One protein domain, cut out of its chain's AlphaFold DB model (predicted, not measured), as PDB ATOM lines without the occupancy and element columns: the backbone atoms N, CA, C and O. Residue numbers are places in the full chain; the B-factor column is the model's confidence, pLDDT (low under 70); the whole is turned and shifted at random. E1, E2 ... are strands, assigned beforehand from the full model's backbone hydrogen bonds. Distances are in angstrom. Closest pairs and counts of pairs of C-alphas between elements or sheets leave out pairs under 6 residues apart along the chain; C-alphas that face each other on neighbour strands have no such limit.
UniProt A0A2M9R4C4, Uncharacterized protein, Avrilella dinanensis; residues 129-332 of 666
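Overview. This is residues 129 to 332 of the 666 residues of an uncharacterized protein of Avrilella dinanensis (UniProt A0A2M9R4C4). This is one long band of strands in a single layer, made of two seven-strand sheets laid edge to edge where E8 runs beside E9. The strands run across the band's length, and its far end curls round through E13, E15 and E14. At the other end, beyond E2, residues 129 to 142 loop out with no named element and lead into the short strand E1. The printed part has 204 residues with fifteen named strands, E1 to E15 in order, and no named helix: an all strand class, with 103 residues in named elements. The first sheet, E2 E3 E4 E5 E6 E7 E8, is antiparallel, the second, E9 E10 E11 E12 E13 E15 E14, is mixed; the whole is extended, with a radius of gyration of the C-alphas of 25.5 A and spans of 82 by 45 by 37 A.

Along the chain. The second sheet holds E9, residues 243 to 248, E10, 259 to 266, E11, 269 to 278, E12, 282 to 289, E13, 292 to 298, E14, 307 to 311, and E15, 321 to 328. E11 is the longest strand, 27.4 A from C-alpha 269 at (6.410, -6.821, -29.165) to C-alpha 278; E15 ends at C-alpha 328 (20.440, 18.676, -1.442). The first sheet holds E2, 150 to 154, E3, 160 to 167, E4, 176 to 182, E5, 192 to 198, E6, 202 to 209 and 22.2 A long, E7, 216 to 223, and E8, 233 to 237. E1, residues 143 to 145, begins at C-alpha 143 (-39.013, -10.614, 4.248).

Arrangement. E9 to E13 form a meander, each strand the antiparallel neighbour of the one before; in the hairpin of E10 and E11, N 264 and O 271 are 2.9 A apart. E13 and E15 are parallel at 32 degrees, with N 322 and O 295 at 3.3 A. E15 is staggered, pairing with E13 over residues 321 to 323 and with E14 over 324 to 328; in the hairpin of E14 and E15, N 308 and O 327 are 2.7 A apart. This sheet is curled, the way across it turning by 114 degrees. The closest C-alphas of E8 and E9, those of Ser 237 and Tyr 244, are 5.6 A apart. E2 to E8 form the other meander; in the hairpin of E2 and E3, N 153 and O 161 are 2.9 A apart. E3 bends by 65 degrees at residue 163. E1 and E2 are apart; E1 pairs with no named strand, but its residues 144 to 145 pair parallel with residues 129 to 130.

Size, cuts and confidence. The two C-alphas farthest apart, those of Asp 134 and Glu 331, are 84.3 A apart. The printed part has no cut, and no link is long. The mean pLDDT of the printed part is 70.6; 107 residues are under 70, among them residues 211 to 297 and 312 to 323.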
ATOM      1  N   ALA A 129     -42.835 -14.328   5.625       91.88
ATOM      2  CA  ALA A 129     -41.952 -15.490   5.601       91.88
ATOM      3  C   ALA A 129     -42.450 -16.509   4.565       91.88
ATOM      4  O   ALA A 129     -43.637 -16.833   4.535       91.88
ATOM      5  N   VAL A 130     -41.553 -17.012   3.713       92.25
ATOM      6  CA  VAL A 130     -41.865 -17.964   2.634       92.25
ATOM      7  C   VAL A 130     -41.062 -19.248   2.826       92.25
ATOM      8  O   VAL A 130     -39.847 -19.209   3.021       92.25
ATOM      9  N   GLY A 131     -41.744 -20.396   2.766       91.88
ATOM     10  CA  GLY A 131     -41.135 -21.710   3.013       91.88
ATOM     11  C   GLY A 131     -40.969 -22.060   4.498       91.88
ATOM     12  O   GLY A 131     -40.191 -22.949   4.823       91.88
ATOM     13  N   PHE A 132     -41.677 -21.358   5.388       92.44
ATOM     14  CA  PHE A 132     -41.680 -21.609   6.830       92.44
ATOM     15  C   PHE A 132     -42.808 -22.567   7.231       92.44
ATOM     16  O   PHE A 132     -43.871 -22.600   6.608       92.44
ATOM     17  N   THR A 133     -42.573 -23.311   8.304       91.62
ATOM     18  CA  THR A 133     -43.511 -24.214   8.979       91.62
ATOM     19  C   THR A 133     -43.697 -23.788  10.438       91.62
ATOM     20  O   THR A 133     -42.928 -22.978  10.951       91.62
ATOM     21  N   ASP A 134     -44.676 -24.367  11.139       89.38
ATOM     22  CA  ASP A 134     -44.921 -24.074  12.565       89.38
ATOM     23  C   ASP A 134     -43.761 -24.505  13.494       89.38
ATOM     24  O   ASP A 134     -43.743 -24.157  14.674       89.38
ATOM     25  N   GLU A 135     -42.784 -25.261  12.976       91.75
ATOM     26  CA  GLU A 135     -41.559 -25.651  13.685       91.75
ATOM     27  C   GLU A 135     -40.447 -24.592  13.571       91.75
ATOM     28  O   GLU A 135     -39.503 -24.586  14.366       91.75
ATOM     29  N   ASP A 136     -40.547 -23.689  12.594       89.50
ATOM     30  CA  ASP A 136     -39.565 -22.639  12.373       89.50
ATOM     31  C   ASP A 136     -39.758 -21.483  13.358       89.50
ATOM     32  O   ASP A 136     -40.868 -21.017  13.620       89.50
ATOM     33  N   ALA A 137     -38.650 -20.955  13.884       91.00
ATOM     34  CA  ALA A 137     -38.699 -19.718  14.650       91.00
ATOM     35  C   ALA A 137     -39.221 -18.570  13.770       91.00
ATOM     36  O   ALA A 137     -38.857 -18.462  12.598       91.00
ATOM     37  N   VAL A 138     -40.036 -17.686  14.355       88.81
ATOM     38  CA  VAL A 138     -40.527 -16.483  13.671       88.81
ATOM     39  C   VAL A 138     -39.333 -15.680  13.154       88.81
ATOM     40  O   VAL A 138     -38.458 -15.307  13.940       88.81
ATOM     41  N   SER A 139     -39.321 -15.404  11.846       90.19
ATOM     42  CA  SER A 139     -38.268 -14.614  11.207       90.19
ATOM     43  C   SER A 139     -38.082 -13.277  11.921       90.19
ATOM     44  O   SER A 139     -39.053 -12.607  12.287       90.19
ATOM     45  N   ASP A 140     -36.831 -12.865  12.105       91.69
ATOM     46  CA  ASP A 140     -36.474 -11.531  12.577       91.69
ATOM     47  C   ASP A 140     -36.383 -10.494  11.436       91.69
ATOM     48  O   ASP A 140     -36.197  -9.306  11.708       91.69
ATOM     49  N   LYS A 141     -36.561 -10.913  10.172       93.19
ATOM     50  CA  LYS A 141     -36.476 -10.085   8.958       93.19
ATOM     51  C   LYS A 141     -37.858  -9.677   8.441       93.19
ATOM     52  O   LYS A 141     -38.845 -10.366   8.663       93.19
ATOM     53  N   GLN A 142     -37.933  -8.549   7.728       91.50
ATOM     54  CA  GLN A 142     -39.194  -8.077   7.135       91.50
ATOM     55  C   GLN A 142     -39.686  -8.995   6.005       91.50
ATOM     56  O   GLN A 142     -40.890  -9.196   5.867       91.50
ATOM     57  N   PHE A 143     -38.757  -9.575   5.241       92.69
ATOM     58  CA  PHE A 143     -39.013 -10.614   4.248       92.69
ATOM     59  C   PHE A 143     -37.919 -11.684   4.344       92.69
ATOM     60  O   PHE A 143     -36.737 -11.351   4.258       92.69
ATOM     61  N   GLU A 144     -38.295 -12.946   4.543       94.00
ATOM     62  CA  GLU A 144     -37.355 -14.074   4.571       94.00
ATOM     63  C   GLU A 144     -37.877 -15.250   3.747       94.00
ATOM     64  O   GLU A 144     -39.043 -15.633   3.847       94.00
ATOM     65  N   VAL A 145     -36.988 -15.846   2.954       94.25
ATOM     66  CA  VAL A 145     -37.285 -17.000   2.102       94.25
ATOM     67  C   VAL A 145     -36.315 -18.127   2.442       94.25
ATOM     68  O   VAL A 145     -35.104 -17.967   2.308       94.25
ATOM     69  N   LYS A 146     -36.842 -19.285   2.854       90.94
ATOM     70  CA  LYS A 146     -36.068 -20.529   2.994       90.94
ATOM     71  C   LYS A 146     -36.166 -21.344   1.707       90.94
ATOM     72  O   LYS A 146     -36.937 -22.295   1.616       90.94
ATOM     73  N   GLY A 147     -35.409 -20.944   0.692       88.94
ATOM     74  CA  GLY A 147     -35.438 -21.560  -0.632       88.94
ATOM     75  C   GLY A 147     -34.742 -20.692  -1.672       88.94
ATOM     76  O   GLY A 147     -33.934 -19.832  -1.319       88.94
ATOM     77  N   ASP A 148     -35.075 -20.912  -2.941       89.44
ATOM     78  CA  ASP A 148     -34.492 -20.157  -4.044       89.44
ATOM     79  C   ASP A 148     -35.191 -18.804  -4.224       89.44
ATOM     80  O   ASP A 148     -36.420 -18.713  -4.222       89.44
ATOM     81  N   VAL A 149     -34.400 -17.748  -4.417       92.62
ATOM     82  CA  VAL A 149     -34.879 -16.406  -4.757       92.62
ATOM     83  C   VAL A 149     -34.293 -16.027  -6.110       92.62
ATOM     84  O   VAL A 149     -33.075 -16.057  -6.279       92.62
ATOM     85  N   LYS A 150     -35.163 -15.658  -7.058       90.56
ATOM     86  CA  LYS A 150     -34.793 -15.001  -8.315       90.56
ATOM     87  C   LYS A 150     -35.533 -13.673  -8.402       90.56
ATOM     88  O   LYS A 150     -36.758 -13.643  -8.300       90.56
ATOM     89  N   THR A 151     -34.798 -12.590  -8.595       91.62
ATOM     90  CA  THR A 151     -35.358 -11.290  -8.969       91.62
ATOM     91  C   THR A 151     -34.894 -10.956 -10.371       91.62
ATOM     92  O   THR A 151     -33.735 -11.208 -10.695       91.62
ATOM     93  N   GLU A 152     -35.772 -10.376 -11.179       90.94
ATOM     94  CA  GLU A 152     -35.449 -10.007 -12.549       90.94
ATOM     95  C   GLU A 152     -36.089  -8.669 -12.902       90.94
ATOM     96  O   GLU A 152     -37.255  -8.420 -12.592       90.94
ATOM     97  N   PHE A 153     -35.304  -7.813 -13.534       92.44
ATOM     98  CA  PHE A 153     -35.739  -6.563 -14.120       92.44
ATOM     99  C   PHE A 153     -35.096  -6.452 -15.499       92.44
ATOM    100  O   PHE A 153     -33.880  -6.584 -15.614       92.44
ATOM    101  N   VAL A 154     -35.914  -6.225 -16.524       93.25
ATOM    102  CA  VAL A 154     -35.450  -5.999 -17.895       93.25
ATOM    103  C   VAL A 154     -35.549  -4.507 -18.176       93.25
ATOM    104  O   VAL A 154     -36.609  -3.911 -17.962       93.25
ATOM    105  N   ASP A 155     -34.441  -3.900 -18.589       91.69
ATOM    106  CA  ASP A 155     -34.414  -2.483 -18.937       91.69
ATOM    107  C   ASP A 155     -34.860  -2.226 -20.389       91.69
ATOM    108  O   ASP A 155     -35.361  -3.107 -21.085       91.69
ATOM    109  N   THR A 156     -34.737  -0.978 -20.847       90.75
ATOM    110  CA  THR A 156     -35.130  -0.582 -22.208       90.75
ATOM    111  C   THR A 156     -34.197  -1.088 -23.307       90.75
ATOM    112  O   THR A 156     -34.576  -1.007 -24.474       90.75
ATOM    113  N   ASP A 157     -33.008  -1.576 -22.950       87.19
ATOM    114  CA  ASP A 157     -31.968  -2.062 -23.861       87.19
ATOM    115  C   ASP A 157     -31.893  -3.607 -23.870       87.19
ATOM    116  O   ASP A 157     -30.908  -4.178 -24.339       87.19
ATOM    117  N   ASP A 158     -32.940  -4.280 -23.371       89.75
ATOM    118  CA  ASP A 158     -33.067  -5.737 -23.207       89.75
ATOM    119  C   ASP A 158     -32.010  -6.371 -22.273       89.75
ATOM    120  O   ASP A 158     -31.779  -7.584 -22.308       89.75
ATOM    121  N   TYR A 159     -31.389  -5.587 -21.382       91.69
ATOM    122  CA  TYR A 159     -30.504  -6.124 -20.349       91.69
ATOM    123  C   TYR A 159     -31.288  -6.616 -19.134       91.69
ATOM    124  O   TYR A 159     -32.168  -5.940 -18.600       91.69
ATOM    125  N   ILE A 160     -30.903  -7.794 -18.653       93.31
ATOM    126  CA  ILE A 160     -31.532  -8.506 -17.546       93.31
ATOM    127  C   ILE A 160     -30.712  -8.288 -16.276       93.31
ATOM    128  O   ILE A 160     -29.622  -8.842 -16.135       93.31
ATOM    129  N   TYR A 161     -31.257  -7.525 -15.332       93.81
ATOM    130  CA  TYR A 161     -30.704  -7.285 -14.000       93.81
ATOM    131  C   TYR A 161     -31.335  -8.248 -13.006       93.81
ATOM    132  O   TYR A 161     -32.561  -8.330 -12.905       93.81
ATOM    133  N   GLY A 162     -30.523  -8.943 -12.215       92.38
ATOM    134  CA  GLY A 162     -31.068  -9.912 -11.284       92.38
ATOM    135  C   GLY A 162     -30.181 -10.292 -10.117       92.38
ATOM    136  O   GLY A 162     -28.979 -10.035 -10.067       92.38
ATOM    137  N   PHE A 163     -30.827 -10.938  -9.158       91.62
ATOM    138  CA  PHE A 163     -30.194 -11.701  -8.098       91.62
ATOM    139  C   PHE A 163     -30.796 -13.095  -8.136       91.62
ATOM    140  O   PHE A 163     -32.019 -13.237  -8.142       91.62
ATOM    141  N   GLN A 164     -29.943 -14.113  -8.161       90.56
ATOM    142  CA  GLN A 164     -30.370 -15.499  -8.160       90.56
ATOM    143  C   GLN A 164     -29.518 -16.328  -7.208       90.56
ATOM    144  O   GLN A 164     -28.291 -16.369  -7.307       90.56
ATOM    145  N   THR A 165     -30.180 -17.033  -6.298       90.31
ATOM    146  CA  THR A 165     -29.530 -18.043  -5.461       90.31
ATOM    147  C   THR A 165     -29.465 -19.394  -6.165       90.31
ATOM    148  O   THR A 165     -30.329 -19.728  -6.976       90.31
ATOM    149  N   ALA A 166     -28.461 -20.199  -5.811       84.31
ATOM    150  CA  ALA A 166     -28.318 -21.596  -6.234       84.31
ATOM    151  C   ALA A 166     -28.327 -21.846  -7.762       84.31
ATOM    152  O   ALA A 166     -28.738 -22.919  -8.229       84.31
ATOM    153  N   MET A 167     -27.810 -20.898  -8.545       81.94
ATOM    154  CA  MET A 167     -27.650 -21.048  -9.990       81.94
ATOM    155  C   MET A 167     -26.621 -22.140 -10.326       81.94
ATOM    156  O   MET A 167     -25.680 -22.403  -9.574       81.94
ATOM    157  N   SER A 168     -26.815 -22.794 -11.471       71.44
ATOM    158  CA  SER A 168     -25.891 -23.761 -12.073       71.44
ATOM    159  C   SER A 168     -25.380 -23.189 -13.394       71.44
ATOM    160  O   SER A 168     -26.064 -23.353 -14.402       71.44
ATOM    161  N   GLY A 169     -24.258 -22.459 -13.391       63.47
ATOM    162  CA  GLY A 169     -23.933 -21.588 -14.534       63.47
ATOM    163  C   GLY A 169     -22.475 -21.419 -14.968       63.47
ATOM    164  O   GLY A 169     -22.271 -20.930 -16.072       63.47
ATOM    165  N   LEU A 170     -21.459 -21.813 -14.191       59.50
ATOM    166  CA  LEU A 170     -20.043 -21.607 -14.578       59.50
ATOM    167  C   LEU A 170     -19.160 -22.820 -14.275       59.50
ATOM    168  O   LEU A 170     -18.366 -23.240 -15.114       59.50
ATOM    169  N   ASP A 171     -19.369 -23.440 -13.114       61.97
ATOM    170  CA  ASP A 171     -18.900 -24.785 -12.795       61.97
ATOM    171  C   ASP A 171     -20.129 -25.675 -12.528       61.97
ATOM    172  O   ASP A 171     -20.827 -25.475 -11.529       61.97
ATOM    173  N   PRO A 172     -20.419 -26.674 -13.385       60.62
ATOM    174  CA  PRO A 172     -21.551 -27.585 -13.204       60.62
ATOM    175  C   PRO A 172     -21.537 -28.349 -11.868       60.62
ATOM    176  O   PRO A 172     -22.555 -28.924 -11.480       60.62
ATOM    177  N   SER A 173     -20.394 -28.395 -11.176       63.91
ATOM    178  CA  SER A 173     -20.207 -29.108  -9.913       63.91
ATOM    179  C   SER A 173     -20.500 -28.268  -8.662       63.91
ATOM    180  O   SER A 173     -20.562 -28.825  -7.559       63.91
ATOM    181  N   THR A 174     -20.731 -26.954  -8.800       72.12
ATOM    182  CA  THR A 174     -21.017 -26.054  -7.671       72.12
ATOM    183  C   THR A 174     -22.273 -25.212  -7.878       72.12
ATOM    184  O   THR A 174     -22.633 -24.851  -8.992       72.12
ATOM    185  N   LYS A 175     -22.957 -24.902  -6.771       81.19
ATOM    186  CA  LYS A 175     -24.067 -23.945  -6.730       81.19
ATOM    187  C   LYS A 175     -23.527 -22.565  -6.372       81.19
ATOM    188  O   LYS A 175     -22.734 -22.459  -5.435       81.19
ATOM    189  N   GLU A 176     -23.974 -21.545  -7.093       85.00
ATOM    190  CA  GLU A 176     -23.512 -20.162  -6.943       85.00
ATOM    191  C   GLU A 176     -24.677 -19.217  -6.656       85.00
ATOM    192  O   GLU A 176     -25.761 -19.354  -7.224       85.00
ATOM    193  N   ASN A 177     -24.441 -18.254  -5.767       88.25
ATOM    194  CA  ASN A 177     -25.327 -17.108  -5.596       88.25
ATOM    195  C   ASN A 177     -24.781 -15.964  -6.442       88.25
ATOM    196  O   ASN A 177     -23.623 -15.586  -6.260       88.25
ATOM    197  N   LEU A 178     -25.604 -15.439  -7.347       88.69
ATOM    198  CA  LEU A 178     -25.211 -14.446  -8.337       88.69
ATOM    199  C   LEU A 178     -26.033 -13.172  -8.181       88.69
ATOM    200  O   LEU A 178     -27.256 -13.221  -8.091       88.69
ATOM    201  N   MET A 179     -25.362 -12.029  -8.211       91.62
ATOM    202  CA  MET A 179     -25.954 -10.754  -8.620       91.62
ATOM    203  C   MET A 179     -25.443 -10.470 -10.024       91.62
ATOM    204  O   MET A 179     -24.228 -10.460 -10.202       91.62
ATOM    205  N   TYR A 180     -26.317 -10.287 -11.007       89.94
ATOM    206  CA  TYR A 180     -25.915 -10.256 -12.410       89.94
ATOM    207  C   TYR A 180     -26.655  -9.208 -13.244       89.94
ATOM    208  O   TYR A 180     -27.752  -8.770 -12.905       89.94
ATOM    209  N   VAL A 181     -26.018  -8.834 -14.349       92.00
ATOM    210  CA  VAL A 181     -26.578  -8.093 -15.479       92.00
ATOM    211  C   VAL A 181     -26.159  -8.832 -16.742       92.00
ATOM    212  O   VAL A 181     -24.981  -9.164 -16.872       92.00
ATOM    213  N   THR A 182     -27.075  -9.126 -17.657       89.88
ATOM    214  CA  THR A 182     -26.740  -9.885 -18.869       89.88
ATOM    215  C   THR A 182     -27.655  -9.550 -20.037       89.88
ATOM    216  O   THR A 182     -28.818  -9.234 -19.827       89.88
ATOM    217  N   ASP A 183     -27.136  -9.634 -21.259       90.12
ATOM    218  CA  ASP A 183     -27.913  -9.506 -22.497       90.12
ATOM    219  C   ASP A 183     -28.613 -10.812 -22.924       90.12
ATOM    220  O   ASP A 183     -29.222 -10.875 -23.993       90.12
ATOM    221  N   ASN A 184     -28.506 -11.888 -22.131       86.00
ATOM    222  CA  ASN A 184     -29.139 -13.168 -22.431       86.00
ATOM    223  C   ASN A 184     -29.502 -13.946 -21.161       86.00
ATOM    224  O   ASN A 184     -28.697 -14.040 -20.239       86.00
ATOM    225  N   GLU A 185     -30.679 -14.578 -21.130       82.50
ATOM    226  CA  GLU A 185     -31.079 -15.446 -20.010       82.50
ATOM    227  C   GLU A 185     -30.091 -16.605 -19.770       82.50
ATOM    228  O   GLU A 185     -29.891 -17.026 -18.628       82.50
ATOM    229  N   ASP A 186     -29.456 -17.116 -20.830       80.62
ATOM    230  CA  ASP A 186     -28.380 -18.101 -20.734       80.62
ATOM    231  C   ASP A 186     -27.018 -17.397 -20.706       80.62
ATOM    232  O   ASP A 186     -26.482 -16.967 -21.731       80.62
ATOM    233  N   LEU A 187     -26.414 -17.345 -19.517       75.00
ATOM    234  CA  LEU A 187     -25.106 -16.728 -19.275       75.00
ATOM    235  C   LEU A 187     -23.986 -17.305 -20.164       75.00
ATOM    236  O   LEU A 187     -23.015 -16.615 -20.478       75.00
ATOM    237  N   SER A 188     -24.104 -18.565 -20.597       73.88
ATOM    238  CA  SER A 188     -23.123 -19.178 -21.499       73.88
ATOM    239  C   SER A 188     -23.221 -18.624 -22.928       73.88
ATOM    240  O   SER A 188     -22.195 -18.474 -23.601       73.88
ATOM    241  N   ALA A 189     -24.431 -18.238 -23.344       80.06
ATOM    242  CA  ALA A 189     -24.750 -17.634 -24.634       80.06
ATOM    243  C   ALA A 189     -24.700 -16.095 -24.624       80.06
ATOM    244  O   ALA A 189     -24.691 -15.489 -25.695       80.06
ATOM    245  N   ALA A 190     -24.639 -15.470 -23.445       83.31
ATOM    246  CA  ALA A 190     -24.520 -14.024 -23.291       83.31
ATOM    247  C   ALA A 190     -23.251 -13.484 -23.963       83.31
ATOM    248  O   ALA A 190     -22.152 -14.032 -23.767       83.31
ATOM    249  N   ASN A 191     -23.400 -12.399 -24.728       84.12
ATOM    250  CA  ASN A 191     -22.265 -11.666 -25.286       84.12
ATOM    251  C   ASN A 191     -21.789 -10.603 -24.302       84.12
ATOM    252  O   ASN A 191     -20.591 -10.368 -24.221       84.12
ATOM    253  N   HIS A 192     -22.697 -10.026 -23.518       85.12
ATOM    254  CA  HIS A 192     -22.385  -9.041 -22.496       85.12
ATOM    255  C   HIS A 192     -22.969  -9.502 -21.173       85.12
ATOM    256  O   HIS A 192     -24.182  -9.663 -21.021       85.12
ATOM    257  N   PHE A 193     -22.105  -9.716 -20.190       86.62
ATOM    258  CA  PHE A 193     -22.568 -10.015 -18.846       86.62
ATOM    259  C   PHE A 193     -21.633  -9.461 -17.788       86.62
ATOM    260  O   PHE A 193     -20.425  -9.349 -17.977       86.62
ATOM    261  N   SER A 194     -22.197  -9.132 -16.638       87.06
ATOM    262  CA  SER A 194     -21.460  -8.839 -15.421       87.06
ATOM    263  C   SER A 194     -22.104  -9.576 -14.268       87.06
ATOM    264  O   SER A 194     -23.317  -9.498 -14.115       87.06
ATOM    265  N   PHE A 195     -21.326 -10.264 -13.441       86.44
ATOM    266  CA  PHE A 195     -21.845 -10.848 -12.215       86.44
ATOM    267  C   PHE A 195     -20.864 -10.793 -11.046       86.44
ATOM    268  O   PHE A 195     -19.644 -10.833 -11.205       86.44
ATOM    269  N   LEU A 196     -21.441 -10.767  -9.849       88.81
ATOM    270  CA  LEU A 196     -20.808 -11.130  -8.590       88.81
ATOM    271  C   LEU A 196     -21.337 -12.503  -8.178       88.81
ATOM    272  O   LEU A 196     -22.518 -12.634  -7.865       88.81
ATOM    273  N   GLY A 197     -20.462 -13.505  -8.179       85.81
ATOM    274  CA  GLY A 197     -20.754 -14.885  -7.813       85.81
ATOM    275  C   GLY A 197     -20.034 -15.295  -6.534       85.81
ATOM    276  O   GLY A 197     -18.838 -15.045  -6.380       85.81
ATOM    277  N   VAL A 198     -20.739 -15.956  -5.618       85.25
ATOM    278  CA  VAL A 198     -20.127 -16.563  -4.426       85.25
ATOM    279  C   VAL A 198     -20.531 -18.027  -4.319       85.25
ATOM    280  O   VAL A 198     -21.717 -18.362  -4.388       85.25
ATOM    281  N   ASN A 199     -19.541 -18.893  -4.094       81.56
ATOM    282  CA  ASN A 199     -19.740 -20.280  -3.684       81.56
ATOM    283  C   ASN A 199     -18.874 -20.621  -2.456       81.56
ATOM    284  O   ASN A 199     -18.193 -19.778  -1.879       81.56
ATOM    285  N   LYS A 200     -18.900 -21.888  -2.028       78.69
ATOM    286  CA  LYS A 200     -18.167 -22.363  -0.840       78.69
ATOM    287  C   LYS A 200     -16.634 -22.220  -0.919       78.69
ATOM    288  O   LYS A 200     -15.977 -22.288   0.114       78.69
ATOM    289  N   ASN A 201     -16.068 -22.094  -2.121       73.56
ATOM    290  CA  ASN A 201     -14.626 -22.105  -2.377       73.56
ATOM    291  C   ASN A 201     -14.088 -20.736  -2.824       73.56
ATOM    292  O   ASN A 201     -12.903 -20.453  -2.618       73.56
ATOM    293  N   ASN A 202     -14.920 -19.914  -3.470       72.56
ATOM    294  CA  ASN A 202     -14.496 -18.662  -4.081       72.56
ATOM    295  C   ASN A 202     -15.567 -17.559  -4.021       72.56
ATOM    296  O   ASN A 202     -16.767 -17.809  -3.892       72.56
ATOM    297  N   ALA A 203     -15.085 -16.323  -4.128       79.62
ATOM    298  CA  ALA A 203     -15.877 -15.160  -4.492       79.62
ATOM    299  C   ALA A 203     -15.291 -14.585  -5.783       79.62
ATOM    300  O   ALA A 203     -14.073 -14.400  -5.889       79.62
ATOM    301  N   THR A 204     -16.158 -14.336  -6.757       77.31
ATOM    302  CA  THR A 204     -15.769 -13.989  -8.119       77.31
ATOM    303  C   THR A 204     -16.568 -12.784  -8.590       77.31
ATOM    304  O   THR A 204     -17.788 -12.760  -8.465       77.31
ATOM    305  N   PHE A 205     -15.886 -11.799  -9.159       84.62
ATOM    306  CA  PHE A 205     -16.500 -10.697  -9.891       84.62
ATOM    307  C   PHE A 205     -16.029 -10.790 -11.334       84.62
ATOM    308  O   PHE A 205     -14.819 -10.834 -11.580       84.62
ATOM    309  N   ILE A 206     -16.967 -10.851 -12.272       77.94
ATOM    310  CA  ILE A 206     -16.669 -10.972 -13.696       77.94
ATOM    311  C   ILE A 206     -17.495  -9.961 -14.468       77.94
ATOM    312  O   ILE A 206     -18.701  -9.885 -14.273       77.94
ATOM    313  N   THR A 207     -16.848  -9.259 -15.391       80.38
ATOM    314  CA  THR A 207     -17.498  -8.525 -16.479       80.38
ATOM    315  C   THR A 207     -16.907  -9.009 -17.796       80.38
ATOM    316  O   THR A 207     -15.683  -9.025 -17.937       80.38
ATOM    317  N   MET A 208     -17.759  -9.414 -18.737       75.38
ATOM    318  CA  MET A 208     -17.376  -9.892 -20.063       75.38
ATOM    319  C   MET A 208     -18.127  -9.176 -21.185       75.38
ATOM    320  O   MET A 208     -19.309  -8.856 -21.050       75.38
ATOM    321  N   ASP A 209     -17.416  -9.003 -22.299       76.88
ATOM    322  CA  ASP A 209     -17.915  -8.590 -23.614       76.88
ATOM    323  C   ASP A 209     -17.267  -9.504 -24.684       76.88
ATOM    324  O   ASP A 209     -16.041  -9.503 -24.841       76.88
ATOM    325  N   LYS A 210     -18.084 -10.317 -25.373       71.25
ATOM    326  CA  LYS A 210     -17.701 -11.341 -26.370       71.25
ATOM    327  C   LYS A 210     -17.934 -10.890 -27.820       71.25
ATOM    328  O   LYS A 210     -18.307 -11.682 -28.690       71.25
ATOM    329  N   THR A 211     -17.779  -9.606 -28.128       58.88
ATOM    330  CA  THR A 211     -17.983  -9.117 -29.498       58.88
ATOM    331  C   THR A 211     -16.773  -9.391 -30.414       58.88
ATOM    332  O   THR A 211     -15.799  -8.644 -30.465       58.88
ATOM    333  N   GLY A 212     -16.846 -10.456 -31.225       58.44
ATOM    334  CA  GLY A 212     -15.881 -10.749 -32.301       58.44
ATOM    335  C   GLY A 212     -14.775 -11.751 -31.932       58.44
ATOM    336  O   GLY A 212     -14.983 -12.649 -31.132       58.44
ATOM    337  N   ALA A 213     -13.602 -11.656 -32.573       47.28
ATOM    338  CA  ALA A 213     -12.511 -12.640 -32.449       47.28
ATOM    339  C   ALA A 213     -11.663 -12.520 -31.160       47.28
ATOM    340  O   ALA A 213     -10.584 -13.108 -31.106       47.28
ATOM    341  N   GLN A 214     -12.077 -11.711 -30.179       52.12
ATOM    342  CA  GLN A 214     -11.286 -11.373 -28.989       52.12
ATOM    343  C   GLN A 214     -12.216 -11.142 -27.785       52.12
ATOM    344  O   GLN A 214     -12.967 -10.168 -27.782       52.12
ATOM    345  N   ASP A 215     -12.150 -12.008 -26.773       57.12
ATOM    346  CA  ASP A 215     -12.938 -11.901 -25.538       57.12
ATOM    347  C   ASP A 215     -12.303 -10.869 -24.585       57.12
ATOM    348  O   ASP A 215     -11.108 -10.939 -24.294       57.12
ATOM    349  N   LYS A 216     -13.080  -9.900 -24.078       56.06
ATOM    350  CA  LYS A 216     -12.618  -8.960 -23.040       56.06
ATOM    351  C   LYS A 216     -13.201  -9.365 -21.697       56.06
ATOM    352  O   LYS A 216     -14.420  -9.346 -21.534       56.06
ATOM    353  N   ALA A 217     -12.345  -9.683 -20.727       61.47
ATOM    354  CA  ALA A 217     -12.772 -10.043 -19.379       61.47
ATOM    355  C   ALA A 217     -12.049  -9.206 -18.316       61.47
ATOM    356  O   ALA A 217     -10.824  -9.071 -18.336       61.47
ATOM    357  N   ALA A 218     -12.811  -8.663 -17.367       60.31
ATOM    358  CA  ALA A 218     -12.294  -8.197 -16.087       60.31
ATOM    359  C   ALA A 218     -12.669  -9.238 -15.029       60.31
ATOM    360  O   ALA A 218     -13.853  -9.463 -14.786       60.31
ATOM    361  N   ILE A 219     -11.668  -9.895 -14.445       68.06
ATOM    362  CA  ILE A 219     -11.857 -11.005 -13.509       68.06
ATOM    363  C   ILE A 219     -11.163 -10.657 -12.198       68.06
ATOM    364  O   ILE A 219      -9.954 -10.412 -12.163       68.06
ATOM    365  N   ILE A 220     -11.938 -10.666 -11.117       68.00
ATOM    366  CA  ILE A 220     -11.436 -10.623  -9.747       68.00
ATOM    367  C   ILE A 220     -11.872 -11.914  -9.076       68.00
ATOM    368  O   ILE A 220     -13.047 -12.077  -8.744       68.00
ATOM    369  N   THR A 221     -10.922 -12.818  -8.860       63.84
ATOM    370  CA  THR A 221     -11.180 -14.077  -8.157       63.84
ATOM    371  C   THR A 221     -10.390 -14.101  -6.862       63.84
ATOM    372  O   THR A 221      -9.160 -14.016  -6.870       63.84
ATOM    373  N   ALA A 222     -11.098 -14.263  -5.746       58.88
ATOM    374  CA  ALA A 222     -10.510 -14.613  -4.462       58.88
ATOM    375  C   ALA A 222     -10.804 -16.093  -4.188       58.88
ATOM    376  O   ALA A 222     -11.952 -16.474  -3.951       58.88
ATOM    377  N   ALA A 223      -9.769 -16.933  -4.245       57.41
ATOM    378  CA  ALA A 223      -9.876 -18.365  -3.981       57.41
ATOM    379  C   ALA A 223      -9.258 -18.724  -2.623       57.41
ATOM    380  O   ALA A 223      -8.118 -18.354  -2.335       57.41
ATOM    381  N   ASN A 224      -9.977 -19.505  -1.815       51.41
ATOM    382  CA  ASN A 224      -9.394 -20.170  -0.651       51.41
ATOM    383  C   ASN A 224      -8.730 -21.480  -1.108       51.41
ATOM    384  O   ASN A 224      -9.418 -22.456  -1.406       51.41
ATOM    385  N   ILE A 225      -7.395 -21.519  -1.172       52.12
ATOM    386  CA  ILE A 225      -6.639 -22.747  -1.468       52.12
ATOM    387  C   ILE A 225      -6.328 -23.464  -0.139       52.12
ATOM    388  O   ILE A 225      -5.800 -22.826   0.776       52.12
ATOM    389  N   PRO A 226      -6.633 -24.768   0.022       41.16
ATOM    390  CA  PRO A 226      -6.373 -25.482   1.272       41.16
ATOM    391  C   PRO A 226      -4.876 -25.504   1.633       41.16
ATOM    392  O   PRO A 226      -4.059 -26.010   0.872       41.16
ATOM    393  N   SER A 227      -4.553 -24.959   2.813       43.16
ATOM    394  CA  SER A 227      -3.315 -25.088   3.609       43.16
ATOM    395  C   SER A 227      -1.971 -25.237   2.866       43.16
ATOM    396  O   SER A 227      -1.601 -26.337   2.457       43.16
ATOM    397  N   GLY A 228      -1.165 -24.165   2.855       49.88
ATOM    398  CA  GLY A 228       0.289 -24.224   2.601       49.88
ATOM    399  C   GLY A 228       0.822 -23.330   1.477       49.88
ATOM    400  O   GLY A 228       2.033 -23.210   1.317       49.88
ATOM    401  N   SER A 229      -0.044 -22.669   0.713       45.19
ATOM    402  CA  SER A 229       0.339 -21.708  -0.327       45.19
ATOM    403  C   SER A 229      -0.553 -20.477  -0.197       45.19
ATOM    404  O   SER A 229      -1.762 -20.618  -0.032       45.19
ATOM    405  N   GLY A 230       0.049 -19.283  -0.161       48.50
ATOM    406  CA  GLY A 230      -0.661 -18.023   0.070       48.50
ATOM    407  C   GLY A 230      -1.806 -17.807  -0.922       48.50
ATOM    408  O   GLY A 230      -1.705 -18.190  -2.086       48.50
ATOM    409  N   GLY A 231      -2.906 -17.218  -0.448       49.66
ATOM    410  CA  GLY A 231      -4.061 -16.897  -1.284       49.66
ATOM    411  C   GLY A 231      -3.680 -15.957  -2.429       49.66
ATOM    412  O   GLY A 231      -2.940 -14.993  -2.235       49.66
ATOM    413  N   VAL A 232      -4.193 -16.246  -3.624       54.22
ATOM    414  CA  VAL A 232      -3.976 -15.432  -4.821       54.22
ATOM    415  C   VAL A 232      -5.196 -14.533  -5.000       54.22
ATOM    416  O   VAL A 232      -6.294 -15.028  -5.237       54.22
ATOM    417  N   VAL A 233      -5.009 -13.218  -4.880       56.38
ATOM    418  CA  VAL A 233      -5.940 -12.237  -5.452       56.38
ATOM    419  C   VAL A 233      -5.408 -11.934  -6.840       56.38
ATOM    420  O   VAL A 233      -4.362 -11.305  -6.961       56.38
ATOM    421  N   GLY A 234      -6.075 -12.450  -7.866       58.91
ATOM    422  CA  GLY A 234      -5.782 -12.110  -9.252       58.91
ATOM    423  C   GLY A 234      -6.717 -10.997  -9.695       58.91
ATOM    424  O   GLY A 234      -7.928 -11.200  -9.716       58.91
ATOM    425  N   LEU A 235      -6.159  -9.836 -10.025       62.31
ATOM    426  CA  LEU A 235      -6.847  -8.823 -10.821       62.31
ATOM    427  C   LEU A 235      -6.343  -8.995 -12.248       62.31
ATOM    428  O   LEU A 235      -5.153  -8.790 -12.471       62.31
ATOM    429  N   ALA A 236      -7.212  -9.395 -13.174       59.84
ATOM    430  CA  ALA A 236      -6.894  -9.472 -14.595       59.84
ATOM    431  C   ALA A 236      -7.912  -8.649 -15.385       59.84
ATOM    432  O   ALA A 236      -9.118  -8.774 -15.180       59.84
ATOM    433  N   SER A 237      -7.419  -7.804 -16.286       58.47
ATOM    434  CA  SER A 237      -8.222  -7.141 -17.310       58.47
ATOM    435  C   SER A 237      -7.575  -7.444 -18.649       58.47
ATOM    436  O   SER A 237      -6.396  -7.143 -18.835       58.47
ATOM    437  N   GLU A 238      -8.328  -8.075 -19.541       57.47
ATOM    438  CA  GLU A 238      -7.902  -8.384 -20.899       57.47
ATOM    439  C   GLU A 238      -8.566  -7.399 -21.862       57.47
ATOM    440  O   GLU A 238      -9.789  -7.260 -21.914       57.47
ATOM    441  N   THR A 239      -7.737  -6.652 -22.588       53.59
ATOM    442  CA  THR A 239      -8.178  -5.741 -23.654       53.59
ATOM    443  C   THR A 239      -7.820  -6.334 -25.014       53.59
ATOM    444  O   THR A 239      -6.937  -7.186 -25.097       53.59
ATOM    445  N   SER A 240      -8.443  -5.844 -26.092       52.25
ATOM    446  CA  SER A 240      -8.286  -6.331 -27.480       52.25
ATOM    447  C   SER A 240      -6.845  -6.404 -28.006       52.25
ATOM    448  O   SER A 240      -6.598  -7.044 -29.022       52.25
ATOM    449  N   ASP A 241      -5.904  -5.756 -27.319       51.44
ATOM    450  CA  ASP A 241      -4.490  -5.687 -27.678       51.44
ATOM    451  C   ASP A 241      -3.626  -6.708 -26.898       51.44
ATOM    452  O   ASP A 241      -2.404  -6.674 -26.994       51.44
ATOM    453  N   GLY A 242      -4.202  -7.595 -26.074       52.47
ATOM    454  CA  GLY A 242      -3.427  -8.537 -25.247       52.47
ATOM    455  C   GLY A 242      -2.646  -7.857 -24.112       52.47
ATOM    456  O   GLY A 242      -1.579  -8.325 -23.697       52.47
ATOM    457  N   LYS A 243      -3.151  -6.713 -23.629       51.91
ATOM    458  CA  LYS A 243      -2.618  -5.993 -22.463       51.91
ATOM    459  C   LYS A 243      -3.265  -6.559 -21.213       51.91
ATOM    460  O   LYS A 243      -4.491  -6.559 -21.135       51.91
ATOM    461  N   TYR A 244      -2.445  -6.977 -20.252       57.00
ATOM    462  CA  TYR A 244      -2.910  -7.409 -18.942       57.00
ATOM    463  C   TYR A 244      -2.086  -6.772 -17.823       57.00
ATOM    464  O   TYR A 244      -0.853  -6.713 -17.847       57.00
ATOM    465  N   VAL A 245      -2.797  -6.302 -16.805       55.00
ATOM    466  CA  VAL A 245      -2.223  -5.953 -15.507       55.00
ATOM    467  C   VAL A 245      -2.493  -7.142 -14.605       55.00
ATOM    468  O   VAL A 245      -3.652  -7.429 -14.351       55.00
ATOM    469  N   ASN A 246      -1.441  -7.830 -14.156       57.91
ATOM    470  CA  ASN A 246      -1.544  -8.865 -13.134       57.91
ATOM    471  C   ASN A 246      -0.966  -8.304 -11.834       57.91
ATOM    472  O   ASN A 246       0.247  -8.117 -11.694       57.91
ATOM    473  N   VAL A 247      -1.842  -8.042 -10.869       58.28
ATOM    474  CA  VAL A 247      -1.443  -7.740  -9.491       58.28
ATOM    475  C   VAL A 247      -1.606  -9.027  -8.699       58.28
ATOM    476  O   VAL A 247      -2.732  -9.444  -8.463       58.28
ATOM    477  N   GLY A 248      -0.501  -9.680  -8.333       55.31
ATOM    478  CA  GLY A 248      -0.539 -10.931  -7.577       55.31
ATOM    479  C   GLY A 248       0.739 -11.170  -6.778       55.31
ATOM    480  O   GLY A 248       1.845 -10.888  -7.239       55.31
ATOM    481  N   GLY A 249       0.599 -11.710  -5.566       53.97
ATOM    482  CA  GLY A 249       1.726 -12.204  -4.776       53.97
ATOM    483  C   GLY A 249       2.270 -13.497  -5.384       53.97
ATOM    484  O   GLY A 249       1.778 -14.577  -5.080       53.97
ATOM    485  N   LEU A 250       3.257 -13.391  -6.276       51.31
ATOM    486  CA  LEU A 250       3.918 -14.540  -6.897       51.31
ATOM    487  C   LEU A 250       5.162 -14.915  -6.069       51.31
ATOM    488  O   LEU A 250       6.266 -14.462  -6.366       51.31
ATOM    489  N   THR A 251       5.011 -15.715  -5.013       50.84
ATOM    490  CA  THR A 251       6.161 -16.212  -4.237       50.84
ATOM    491  C   THR A 251       6.864 -17.350  -4.983       50.84
ATOM    492  O   THR A 251       6.659 -18.532  -4.713       50.84
ATOM    493  N   TRP A 252       7.724 -17.006  -5.946       49.69
ATOM    494  CA  TRP A 252       8.726 -17.943  -6.463       49.69
ATOM    495  C   TRP A 252       9.995 -17.802  -5.626       49.69
ATOM    496  O   TRP A 252      10.821 -16.936  -5.899       49.69
ATOM    497  N   THR A 253      10.163 -18.687  -4.639       49.53
ATOM    498  CA  THR A 253      11.358 -18.828  -3.773       49.53
ATOM    499  C   THR A 253      11.667 -17.634  -2.848       49.53
ATOM    500  O   THR A 253      11.194 -16.523  -3.063       49.53
ATOM    501  N   ASP A 254      12.443 -17.889  -1.790       50.88
ATOM    502  CA  ASP A 254      12.634 -17.083  -0.562       50.88
ATOM    503  C   ASP A 254      13.180 -15.632  -0.712       50.88
ATOM    504  O   ASP A 254      13.618 -15.040   0.274       50.88
ATOM    505  N   ASP A 255      13.193 -15.033  -1.910       53.25
ATOM    506  CA  ASP A 255      13.798 -13.713  -2.183       53.25
ATOM    507  C   ASP A 255      12.829 -12.671  -2.809       53.25
ATOM    508  O   ASP A 255      13.263 -11.560  -3.141       53.25
ATOM    509  N   VAL A 256      11.524 -12.968  -2.963       52.84
ATOM    510  CA  VAL A 256      10.519 -12.025  -3.513       52.84
ATOM    511  C   VAL A 256       9.220 -12.022  -2.691       52.84
ATOM    512  O   VAL A 256       8.443 -12.968  -2.764       52.84
ATOM    513  N   ASP A 257       8.949 -10.925  -1.973       51.19
ATOM    514  CA  ASP A 257       7.732 -10.770  -1.147       51.19
ATOM    515  C   ASP A 257       6.531 -10.172  -1.916       51.19
ATOM    516  O   ASP A 257       5.402 -10.191  -1.431       51.19
ATOM    517  N   GLY A 258       6.729  -9.663  -3.139       58.03
ATOM    518  CA  GLY A 258       5.639  -9.157  -3.978       58.03
ATOM    519  C   GLY A 258       6.111  -8.584  -5.312       58.03
ATOM    520  O   GLY A 258       7.160  -7.935  -5.391       58.03
ATOM    521  N   ALA A 259       5.330  -8.822  -6.368       58.88
ATOM    522  CA  ALA A 259       5.584  -8.292  -7.702       58.88
ATOM    523  C   ALA A 259       4.301  -7.700  -8.290       58.88
ATOM    524  O   ALA A 259       3.257  -8.348  -8.298       58.88
ATOM    525  N   ILE A 260       4.389  -6.479  -8.818       62.19
ATOM    526  CA  ILE A 260       3.367  -5.944  -9.720       62.19
ATOM    527  C   ILE A 260       3.927  -6.092 -11.127       62.19
ATOM    528  O   ILE A 260       4.980  -5.526 -11.441       62.19
ATOM    529  N   GLN A 261       3.239  -6.885 -11.944       63.62
ATOM    530  CA  GLN A 261       3.622  -7.126 -13.325       63.62
ATOM    531  C   GLN A 261       2.586  -6.495 -14.239       63.62
ATOM    532  O   GLN A 261       1.412  -6.872 -14.241       63.62
ATOM    533  N   THR A 262       3.031  -5.547 -15.054       60.06
ATOM    534  CA  THR A 262       2.242  -5.087 -16.191       60.06
ATOM    535  C   THR A 262       2.912  -5.610 -17.451       60.06
ATOM    536  O   THR A 262       4.107  -5.392 -17.685       60.06
ATOM    537  N   ARG A 263       2.159  -6.367 -18.252       57.66
ATOM    538  CA  ARG A 263       2.609  -6.791 -19.574       57.66
ATOM    539  C   ARG A 263       1.710  -6.161 -20.617       57.66
ATOM    540  O   ARG A 263       0.494  -6.338 -20.609       57.66
ATOM    541  N   GLN A 264       2.346  -5.466 -21.544       55.38
ATOM    542  CA  GLN A 264       1.706  -4.958 -22.736       55.38
ATOM    543  C   GLN A 264       2.278  -5.713 -23.934       55.38
ATOM    544  O   GLN A 264       3.478  -5.627 -24.196       55.38
ATOM    545  N   THR A 265       1.432  -6.455 -24.643       52.16
ATOM    546  CA  THR A 265       1.770  -6.946 -25.982       52.16
ATOM    547  C   THR A 265       1.243  -5.910 -26.968       52.16
ATOM    548  O   THR A 265       0.107  -5.473 -26.838       52.16
ATOM    549  N   VAL A 266       2.051  -5.434 -27.906       51.44
ATOM    550  CA  VAL A 266       1.569  -4.591 -29.014       51.44
ATOM    551  C   VAL A 266       2.224  -5.114 -30.279       51.44
ATOM    552  O   VAL A 266       3.443  -5.205 -30.315       51.44
ATOM    553  N   GLU A 267       1.438  -5.512 -31.285       49.50
ATOM    554  CA  GLU A 267       1.943  -5.931 -32.612       49.50
ATOM    555  C   GLU A 267       3.107  -6.955 -32.590       49.50
ATOM    556  O   GLU A 267       3.993  -6.932 -33.437       49.50
ATOM    557  N   GLY A 268       3.110  -7.891 -31.633       52.06
ATOM    558  CA  GLY A 268       4.158  -8.916 -31.503       52.06
ATOM    559  C   GLY A 268       5.354  -8.531 -30.620       52.06
ATOM    560  O   GLY A 268       6.173  -9.399 -30.317       52.06
ATOM    561  N   ASP A 269       5.414  -7.291 -30.130       49.94
ATOM    562  CA  ASP A 269       6.410  -6.821 -29.165       49.94
ATOM    563  C   ASP A 269       5.891  -6.921 -27.722       49.94
ATOM    564  O   ASP A 269       4.782  -6.491 -27.398       49.94
ATOM    565  N   ASN A 270       6.714  -7.485 -26.829       56.84
ATOM    566  CA  ASN A 270       6.423  -7.607 -25.398       56.84
ATOM    567  C   ASN A 270       7.131  -6.492 -24.613       56.84
ATOM    568  O   ASN A 270       8.337  -6.577 -24.382       56.84
ATOM    569  N   VAL A 271       6.384  -5.494 -24.135       55.59
ATOM    570  CA  VAL A 271       6.875  -4.525 -23.142       55.59
ATOM    571  C   VAL A 271       6.455  -5.010 -21.758       55.59
ATOM    572  O   VAL A 271       5.266  -5.091 -21.441       55.59
ATOM    573  N   GLN A 272       7.439  -5.365 -20.932       61.50
ATOM    574  CA  GLN A 272       7.218  -5.762 -19.540       61.50
ATOM    575  C   GLN A 272       7.774  -4.696 -18.606       61.50
ATOM    576  O   GLN A 272       8.968  -4.371 -18.680       61.50
ATOM    577  N   MET A 273       6.924  -4.207 -17.701       61.69
ATOM    578  CA  MET A 273       7.366  -3.492 -16.512       61.69
ATOM    579  C   MET A 273       7.160  -4.383 -15.297       61.69
ATOM    580  O   MET A 273       6.053  -4.850 -15.025       61.69
ATOM    581  N   ASN A 274       8.243  -4.598 -14.558       64.25
ATOM    582  CA  ASN A 274       8.201  -5.371 -13.329       64.25
ATOM    583  C   ASN A 274       8.638  -4.484 -12.168       64.25
ATOM    584  O   ASN A 274       9.811  -4.100 -12.089       64.25
ATOM    585  N   LEU A 275       7.702  -4.206 -11.261       67.81
ATOM    586  CA  LEU A 275       8.009  -3.629  -9.962       67.81
ATOM    587  C   LEU A 275       8.343  -4.769  -9.004       67.81
ATOM    588  O   LEU A 275       7.458  -5.529  -8.607       67.81
ATOM    589  N   HIS A 276       9.616  -4.883  -8.639       66.38
ATOM    590  CA  HIS A 276      10.051  -5.842  -7.631       66.38
ATOM    591  C   HIS A 276      10.319  -5.121  -6.318       66.38
ATOM    592  O   HIS A 276      11.194  -4.252  -6.249       66.38
ATOM    593  N   VAL A 277       9.614  -5.531  -5.265       65.25
ATOM    594  CA  VAL A 277       9.947  -5.129  -3.898       65.25
ATOM    595  C   VAL A 277      10.896  -6.178  -3.331       65.25
ATOM    596  O   VAL A 277      10.492  -7.303  -3.044       65.25
ATOM    597  N   ARG A 278      12.182  -5.828  -3.213       63.94
ATOM    598  CA  ARG A 278      13.205  -6.715  -2.646       63.94
ATOM    599  C   ARG A 278      13.676  -6.180  -1.291       63.94
ATOM    600  O   ARG A 278      14.293  -5.112  -1.251       63.94
ATOM    601  N   PRO A 279      13.499  -6.925  -0.185       60.00
ATOM    602  CA  PRO A 279      13.857  -6.451   1.159       60.00
ATOM    603  C   PRO A 279      15.322  -6.003   1.317       60.00
ATOM    604  O   PRO A 279      15.621  -5.093   2.103       60.00
ATOM    605  N   LYS A 280      16.238  -6.629   0.560       62.12
ATOM    606  CA  LYS A 280      17.696  -6.409   0.624       62.12
ATOM    607  C   LYS A 280      18.217  -5.337  -0.337       62.12
ATOM    608  O   LYS A 280      19.230  -4.718  -0.034       62.12
ATOM    609  N   THR A 281      17.563  -5.120  -1.480       60.94
ATOM    610  CA  THR A 281      18.102  -4.283  -2.574       60.94
ATOM    611  C   THR A 281      17.222  -3.086  -2.934       60.94
ATOM    612  O   THR A 281      17.582  -2.333  -3.829       60.94
ATOM    613  N   GLY A 282      16.094  -2.889  -2.244       67.12
ATOM    614  CA  GLY A 282      15.183  -1.766  -2.477       67.12
ATOM    615  C   GLY A 282      14.103  -2.064  -3.518       67.12
ATOM    616  O   GLY A 282      13.807  -3.223  -3.823       67.12
ATOM    617  N   ILE A 283      13.490  -0.997  -4.031       69.12
ATOM    618  CA  ILE A 283      12.442  -1.070  -5.050       69.12
ATOM    619  C   ILE A 283      13.102  -0.962  -6.422       69.12
ATOM    620  O   ILE A 283      13.771   0.030  -6.726       69.12
ATOM    621  N   ILE A 284      12.918  -1.995  -7.242       67.44
ATOM    622  CA  ILE A 284      13.512  -2.068  -8.574       67.44
ATOM    623  C   ILE A 284      12.413  -1.894  -9.615       67.44
ATOM    624  O   ILE A 284      11.483  -2.702  -9.683       67.44
ATOM    625  N   PHE A 285      12.576  -0.879 -10.461       68.88
ATOM    626  CA  PHE A 285      11.800  -0.711 -11.681       68.88
ATOM    627  C   PHE A 285      12.602  -1.284 -12.841       68.88
ATOM    628  O   PHE A 285      13.584  -0.687 -13.282       68.88
ATOM    629  N   ASN A 286      12.187  -2.451 -13.325       67.00
ATOM    630  CA  ASN A 286      12.739  -3.029 -14.543       67.00
ATOM    631  C   ASN A 286      11.802  -2.710 -15.702       67.00
ATOM    632  O   ASN A 286      10.623  -3.059 -15.636       67.00
ATOM    633  N   HIS A 287      12.336  -2.101 -16.758       65.00
ATOM    634  CA  HIS A 287      11.631  -1.943 -18.024       65.00
ATOM    635  C   HIS A 287      12.394  -2.674 -19.133       65.00
ATOM    636  O   HIS A 287      13.628  -2.679 -19.178       65.00
ATOM    637  N   SER A 288      11.654  -3.309 -20.033       59.78
ATOM    638  CA  SER A 288      12.203  -3.990 -21.207       59.78
ATOM    639  C   SER A 288      11.542  -3.450 -22.473       59.78
ATOM    640  O   SER A 288      10.325  -3.279 -22.512       59.78
ATOM    641  N   GLY A 289      12.360  -3.139 -23.481       56.84
ATOM    642  CA  GLY A 289      11.933  -2.716 -24.816       56.84
ATOM    643  C   GLY A 289      12.923  -3.192 -25.888       56.84
ATOM    644  O   GLY A 289      13.965  -3.761 -25.563       56.84
ATOM    645  N   VAL A 290      12.607  -2.942 -27.163       49.47
ATOM    646  CA  VAL A 290      13.275  -3.530 -28.350       49.47
ATOM    647  C   VAL A 290      14.787  -3.235 -28.441       49.47
ATOM    648  O   VAL A 290      15.529  -3.980 -29.074       49.47
ATOM    649  N   THR A 291      15.279  -2.173 -27.794       47.38
ATOM    650  CA  THR A 291      16.676  -1.706 -27.912       47.38
ATOM    651  C   THR A 291      17.505  -1.797 -26.627       47.38
ATOM    652  O   THR A 291      18.670  -1.398 -26.636       47.38
ATOM    653  N   GLY A 292      16.973  -2.362 -25.535       56.56
ATOM    654  CA  GLY A 292      17.770  -2.608 -24.329       56.56
ATOM    655  C   GLY A 292      16.980  -2.762 -23.030       56.56
ATOM    656  O   GLY A 292      15.850  -2.296 -22.891       56.56
ATOM    657  N   TYR A 293      17.626  -3.416 -22.063       61.31
ATOM    658  CA  TYR A 293      17.152  -3.578 -20.688       61.31
ATOM    659  C   TYR A 293      17.646  -2.405 -19.834       61.31
ATOM    660  O   TYR A 293      18.855  -2.195 -19.736       61.31
ATOM    661  N   GLY A 294      16.727  -1.668 -19.207       59.66
ATOM    662  CA  GLY A 294      17.048  -0.616 -18.242       59.66
ATOM    663  C   GLY A 294      16.466  -0.932 -16.866       59.66
ATOM    664  O   GLY A 294      15.391  -1.525 -16.744       59.66
ATOM    665  N   SER A 295      17.202  -0.566 -15.817       64.75
ATOM    666  CA  SER A 295      16.777  -0.757 -14.430       64.75
ATOM    667  C   SER A 295      17.021   0.517 -13.627       64.75
ATOM    668  O   SER A 295      18.123   1.059 -13.644       64.75
ATOM    669  N   TYR A 296      16.010   1.000 -12.911       67.62
ATOM    670  CA  TYR A 296      16.186   2.054 -11.914       67.62
ATOM    671  C   TYR A 296      16.025   1.441 -10.531       67.62
ATOM    672  O   TYR A 296      15.008   0.812 -10.228       67.62
ATOM    673  N   THR A 297      17.046   1.615  -9.695       69.50
ATOM    674  CA  THR A 297      16.993   1.211  -8.286       69.50
ATOM    675  C   THR A 297      16.761   2.453  -7.446       69.50
ATOM    676  O   THR A 297      17.628   3.330  -7.403       69.50
ATOM    677  N   PHE A 298      15.600   2.520  -6.795       72.00
ATOM    678  CA  PHE A 298      15.322   3.554  -5.805       72.00
ATOM    679  C   PHE A 298      16.057   3.228  -4.501       72.00
ATOM    680  O   PHE A 298      16.079   2.061  -4.083       72.00
ATOM    681  N   PRO A 299      16.653   4.229  -3.841       69.75
ATOM    682  CA  PRO A 299      17.369   4.017  -2.596       69.75
ATOM    683  C   PRO A 299      16.385   3.695  -1.450       69.75
ATOM    684  O   PRO A 299      15.241   4.142  -1.444       69.75
ATOM    685  N   LYS A 300      16.810   2.862  -0.486       69.56
ATOM    686  CA  LYS A 300      15.953   2.378   0.626       69.56
ATOM    687  C   LYS A 300      15.782   3.412   1.746       69.56
ATOM    688  O   LYS A 300      14.891   3.270   2.580       69.56
ATOM    689  N   ASN A 301      16.656   4.411   1.808       74.62
ATOM    690  CA  ASN A 301      16.586   5.474   2.799       74.62
ATOM    691  C   ASN A 301      15.594   6.558   2.373       74.62
ATOM    692  O   ASN A 301      15.468   6.898   1.196       74.62
ATOM    693  N   THR A 302      14.918   7.122   3.367       76.06
ATOM    694  CA  THR A 302      14.139   8.348   3.217       76.06
ATOM    695  C   THR A 302      15.076   9.534   2.977       76.06
ATOM    696  O   THR A 302      16.154   9.563   3.584       76.06
ATOM    697  N   PRO A 303      14.686  10.506   2.135       78.81
ATOM    698  CA  PRO A 303      15.419  11.760   2.035       78.81
ATOM    699  C   PRO A 303      15.408  12.477   3.385       78.81
ATOM    700  O   PRO A 303      14.448  12.347   4.152       78.81
ATOM    701  N   THR A 304      16.450  13.252   3.670       83.62
ATOM    702  CA  THR A 304      16.335  14.330   4.658       83.62
ATOM    703  C   THR A 304      15.628  15.529   4.030       83.62
ATOM    704  O   THR A 304      15.568  15.664   2.806       83.62
ATOM    705  N   GLU A 305      15.057  16.394   4.866       79.62
ATOM    706  CA  GLU A 305      14.406  17.622   4.409       79.62
ATOM    707  C   GLU A 305      15.369  18.456   3.546       79.62
ATOM    708  O   GLU A 305      16.531  18.636   3.907       79.62
ATOM    709  N   GLY A 306      14.902  18.906   2.377       76.12
ATOM    710  CA  GLY A 306      15.710  19.658   1.410       76.12
ATOM    711  C   GLY A 306      16.390  18.823   0.319       76.12
ATOM    712  O   GLY A 306      16.984  19.407  -0.585       76.12
ATOM    713  N   GLN A 307      16.272  17.491   0.339       85.50
ATOM    714  CA  GLN A 307      16.848  16.631  -0.699       85.50
ATOM    715  C   GLN A 307      15.891  16.337  -1.863       85.50
ATOM    716  O   GLN A 307      14.700  16.092  -1.676       85.50
ATOM    717  N   VAL A 308      16.442  16.278  -3.075       82.62
ATOM    718  CA  VAL A 308      15.795  15.828  -4.311       82.62
ATOM    719  C   VAL A 308      16.507  14.605  -4.888       82.62
ATOM    720  O   VAL A 308      17.702  14.391  -4.682       82.62
ATOM    721  N   LEU A 309      15.758  13.767  -5.601       84.44
ATOM    722  CA  LEU A 309      16.267  12.529  -6.188       84.44
ATOM    723  C   LEU A 309      16.924  12.813  -7.543       84.44
ATOM    724  O   LEU A 309      16.279  13.349  -8.446       84.44
ATOM    725  N   VAL A 310      18.187  12.422  -7.710       80.12
ATOM    726  CA  VAL A 310      18.962  12.661  -8.937       80.12
ATOM    727  C   VAL A 310      19.583  11.375  -9.487       80.12
ATOM    728  O   VAL A 310      19.718  10.368  -8.792       80.12
ATOM    729  N   GLY A 311      19.962  11.390 -10.769       73.31
ATOM    730  CA  GLY A 311      20.644  10.264 -11.408       73.31
ATOM    731  C   GLY A 311      22.127  10.202 -11.035       73.31
ATOM    732  O   GLY A 311      22.908  11.014 -11.527       73.31
ATOM    733  N   GLY A 312      22.519   9.202 -10.244       66.19
ATOM    734  CA  GLY A 312      23.892   8.974  -9.793       66.19
ATOM    735  C   GLY A 312      24.857   8.499 -10.892       66.19
ATOM    736  O   GLY A 312      24.474   8.221 -12.042       66.19
ATOM    737  N   ALA A 313      26.142   8.422 -10.531       59.66
ATOM    738  CA  ALA A 313      27.224   7.962 -11.403       59.66
ATOM    739  C   ALA A 313      27.199   6.432 -11.594       59.66
ATOM    740  O   ALA A 313      27.034   5.665 -10.647       59.66
ATOM    741  N   THR A 314      27.385   5.973 -12.833       55.69
ATOM    742  CA  THR A 314      27.449   4.546 -13.193       55.69
ATOM    743  C   THR A 314      28.638   3.853 -12.531       55.69
ATOM    744  O   THR A 314      29.784   4.217 -12.789       55.69
ATOM    745  N   THR A 315      28.386   2.803 -11.747       50.53
ATOM    746  CA  THR A 315      29.425   1.898 -11.238       50.53
ATOM    747  C   THR A 315      29.167   0.473 -11.738       50.53
ATOM    748  O   THR A 315      28.235  -0.192 -11.306       50.53
ATOM    749  N   GLY A 316      30.006  -0.007 -12.664       52.41
ATOM    750  CA  GLY A 316      30.049  -1.418 -13.077       52.41
ATOM    751  C   GLY A 316      29.530  -1.730 -14.487       52.41
ATOM    752  O   GLY A 316      28.685  -1.035 -15.043       52.41
ATOM    753  N   THR A 317      30.087  -2.790 -15.081       46.19
ATOM    754  CA  THR A 317      29.952  -3.181 -16.498       46.19
ATOM    755  C   THR A 317      28.946  -4.309 -16.768       46.19
ATOM    756  O   THR A 317      28.985  -4.914 -17.837       46.19
ATOM    757  N   ALA A 318      28.013  -4.607 -15.861       47.16
ATOM    758  CA  ALA A 318      26.952  -5.583 -16.123       47.16
ATOM    759  C   ALA A 318      25.639  -5.144 -15.460       47.16
ATOM    760  O   ALA A 318      25.621  -4.905 -14.259       47.16
ATOM    761  N   PHE A 319      24.570  -5.067 -16.265       49.25
ATOM    762  CA  PHE A 319      23.258  -4.457 -15.984       49.25
ATOM    763  C   PHE A 319      23.317  -2.923 -15.901       49.25
ATOM    764  O   PHE A 319      23.583  -2.351 -14.851       49.25
ATOM    765  N   VAL A 320      23.077  -2.235 -17.026       50.62
ATOM    766  CA  VAL A 320      23.117  -0.762 -17.106       50.62
ATOM    767  C   VAL A 320      21.858  -0.174 -16.463       50.62
ATOM    768  O   VAL A 320      20.937   0.279 -17.137       50.62
ATOM    769  N   GLY A 321      21.798  -0.231 -15.137       55.16
ATOM    770  CA  GLY A 321      20.828   0.500 -14.344       55.16
ATOM    771  C   GLY A 321      21.458   1.753 -13.753       55.16
ATOM    772  O   GLY A 321      22.512   1.676 -13.121       55.16
ATOM    773  N   ARG A 322      20.846   2.923 -13.965       57.44
ATOM    774  CA  ARG A 322      21.277   4.141 -13.267       57.44
ATOM    775  C   ARG A 322      20.786   4.056 -11.823       57.44
ATOM    776  O   ARG A 322      19.597   3.850 -11.582       57.44
ATOM    777  N   HIS A 323      21.701   4.202 -10.869       67.94
ATOM    778  CA  HIS A 323      21.348   4.336  -9.459       67.94
ATOM    779  C   HIS A 323      20.767   5.734  -9.217       67.94
ATOM    780  O   HIS A 323      21.344   6.716  -9.689       67.94
ATOM    781  N   LEU A 324      19.622   5.823  -8.539       77.50
ATOM    782  CA  LEU A 324      19.070   7.096  -8.077       77.50
ATOM    783  C   LEU A 324      19.583   7.366  -6.658       77.50
ATOM    784  O   LEU A 324      19.581   6.460  -5.828       77.50
ATOM    785  N   GLU A 325      20.004   8.597  -6.382       82.62
ATOM    786  CA  GLU A 325      20.523   9.020  -5.075       82.62
ATOM    787  C   GLU A 325      19.887  10.344  -4.630       82.62
ATOM    788  O   GLU A 325      19.470  11.151  -5.463       82.62
ATOM    789  N   TRP A 326      19.783  10.559  -3.317       85.50
ATOM    790  CA  TRP A 326      19.285  11.811  -2.738       85.50
ATOM    791  C   TRP A 326      20.400  12.865  -2.693       85.50
ATOM    792  O   TRP A 326      21.508  12.562  -2.251       85.50
ATOM    793  N   LYS A 327      20.104  14.095  -3.125       81.50
ATOM    794  CA  LYS A 327      21.011  15.256  -3.091       81.50
ATOM    795  C   LYS A 327      20.310  16.518  -2.611       81.50
ATOM    796  O   LYS A 327      19.137  16.689  -2.908       81.50
ATOM    797  N   ASP A 328      21.019  17.420  -1.938       83.19
ATOM    798  CA  ASP A 328      20.440  18.676  -1.442       83.19
ATOM    799  C   ASP A 328      20.069  19.641  -2.586       83.19
ATOM    800  O   ASP A 328      20.835  19.855  -3.526       83.19
ATOM    801  N   LEU A 329      18.881  20.251  -2.501       76.56
ATOM    802  CA  LEU A 329      18.331  21.173  -3.506       76.56
ATOM    803  C   LEU A 329      19.186  22.439  -3.680       76.56
ATOM    804  O   LEU A 329      19.257  23.000  -4.775       76.56
ATOM    805  N   SER A 330      19.879  22.860  -2.619       71.44
ATOM    806  CA  SER A 330      20.820  23.985  -2.629       71.44
ATOM    807  C   SER A 330      22.048  23.737  -3.511       71.44
ATOM    808  O   SER A 330      22.677  24.691  -3.962       71.44
ATOM    809  N   GLU A 331      22.368  22.474  -3.817       71.38
ATOM    810  CA  GLU A 331      23.417  22.122  -4.779       71.38
ATOM    811  C   GLU A 331      22.945  22.247  -6.244       71.38
ATOM    812  O   GLU A 331      23.755  22.087  -7.159       71.38
ATOM    813  N   LEU A 332      21.649  22.508  -6.487       68.81
ATOM    814  CA  LEU A 332      21.009  22.374  -7.804       68.81
ATOM    815  C   LEU A 332      20.321  23.648  -8.334       68.81
ATOM    816  O   LEU A 332      20.104  23.727  -9.544       68.81
TER     817      LEU A 332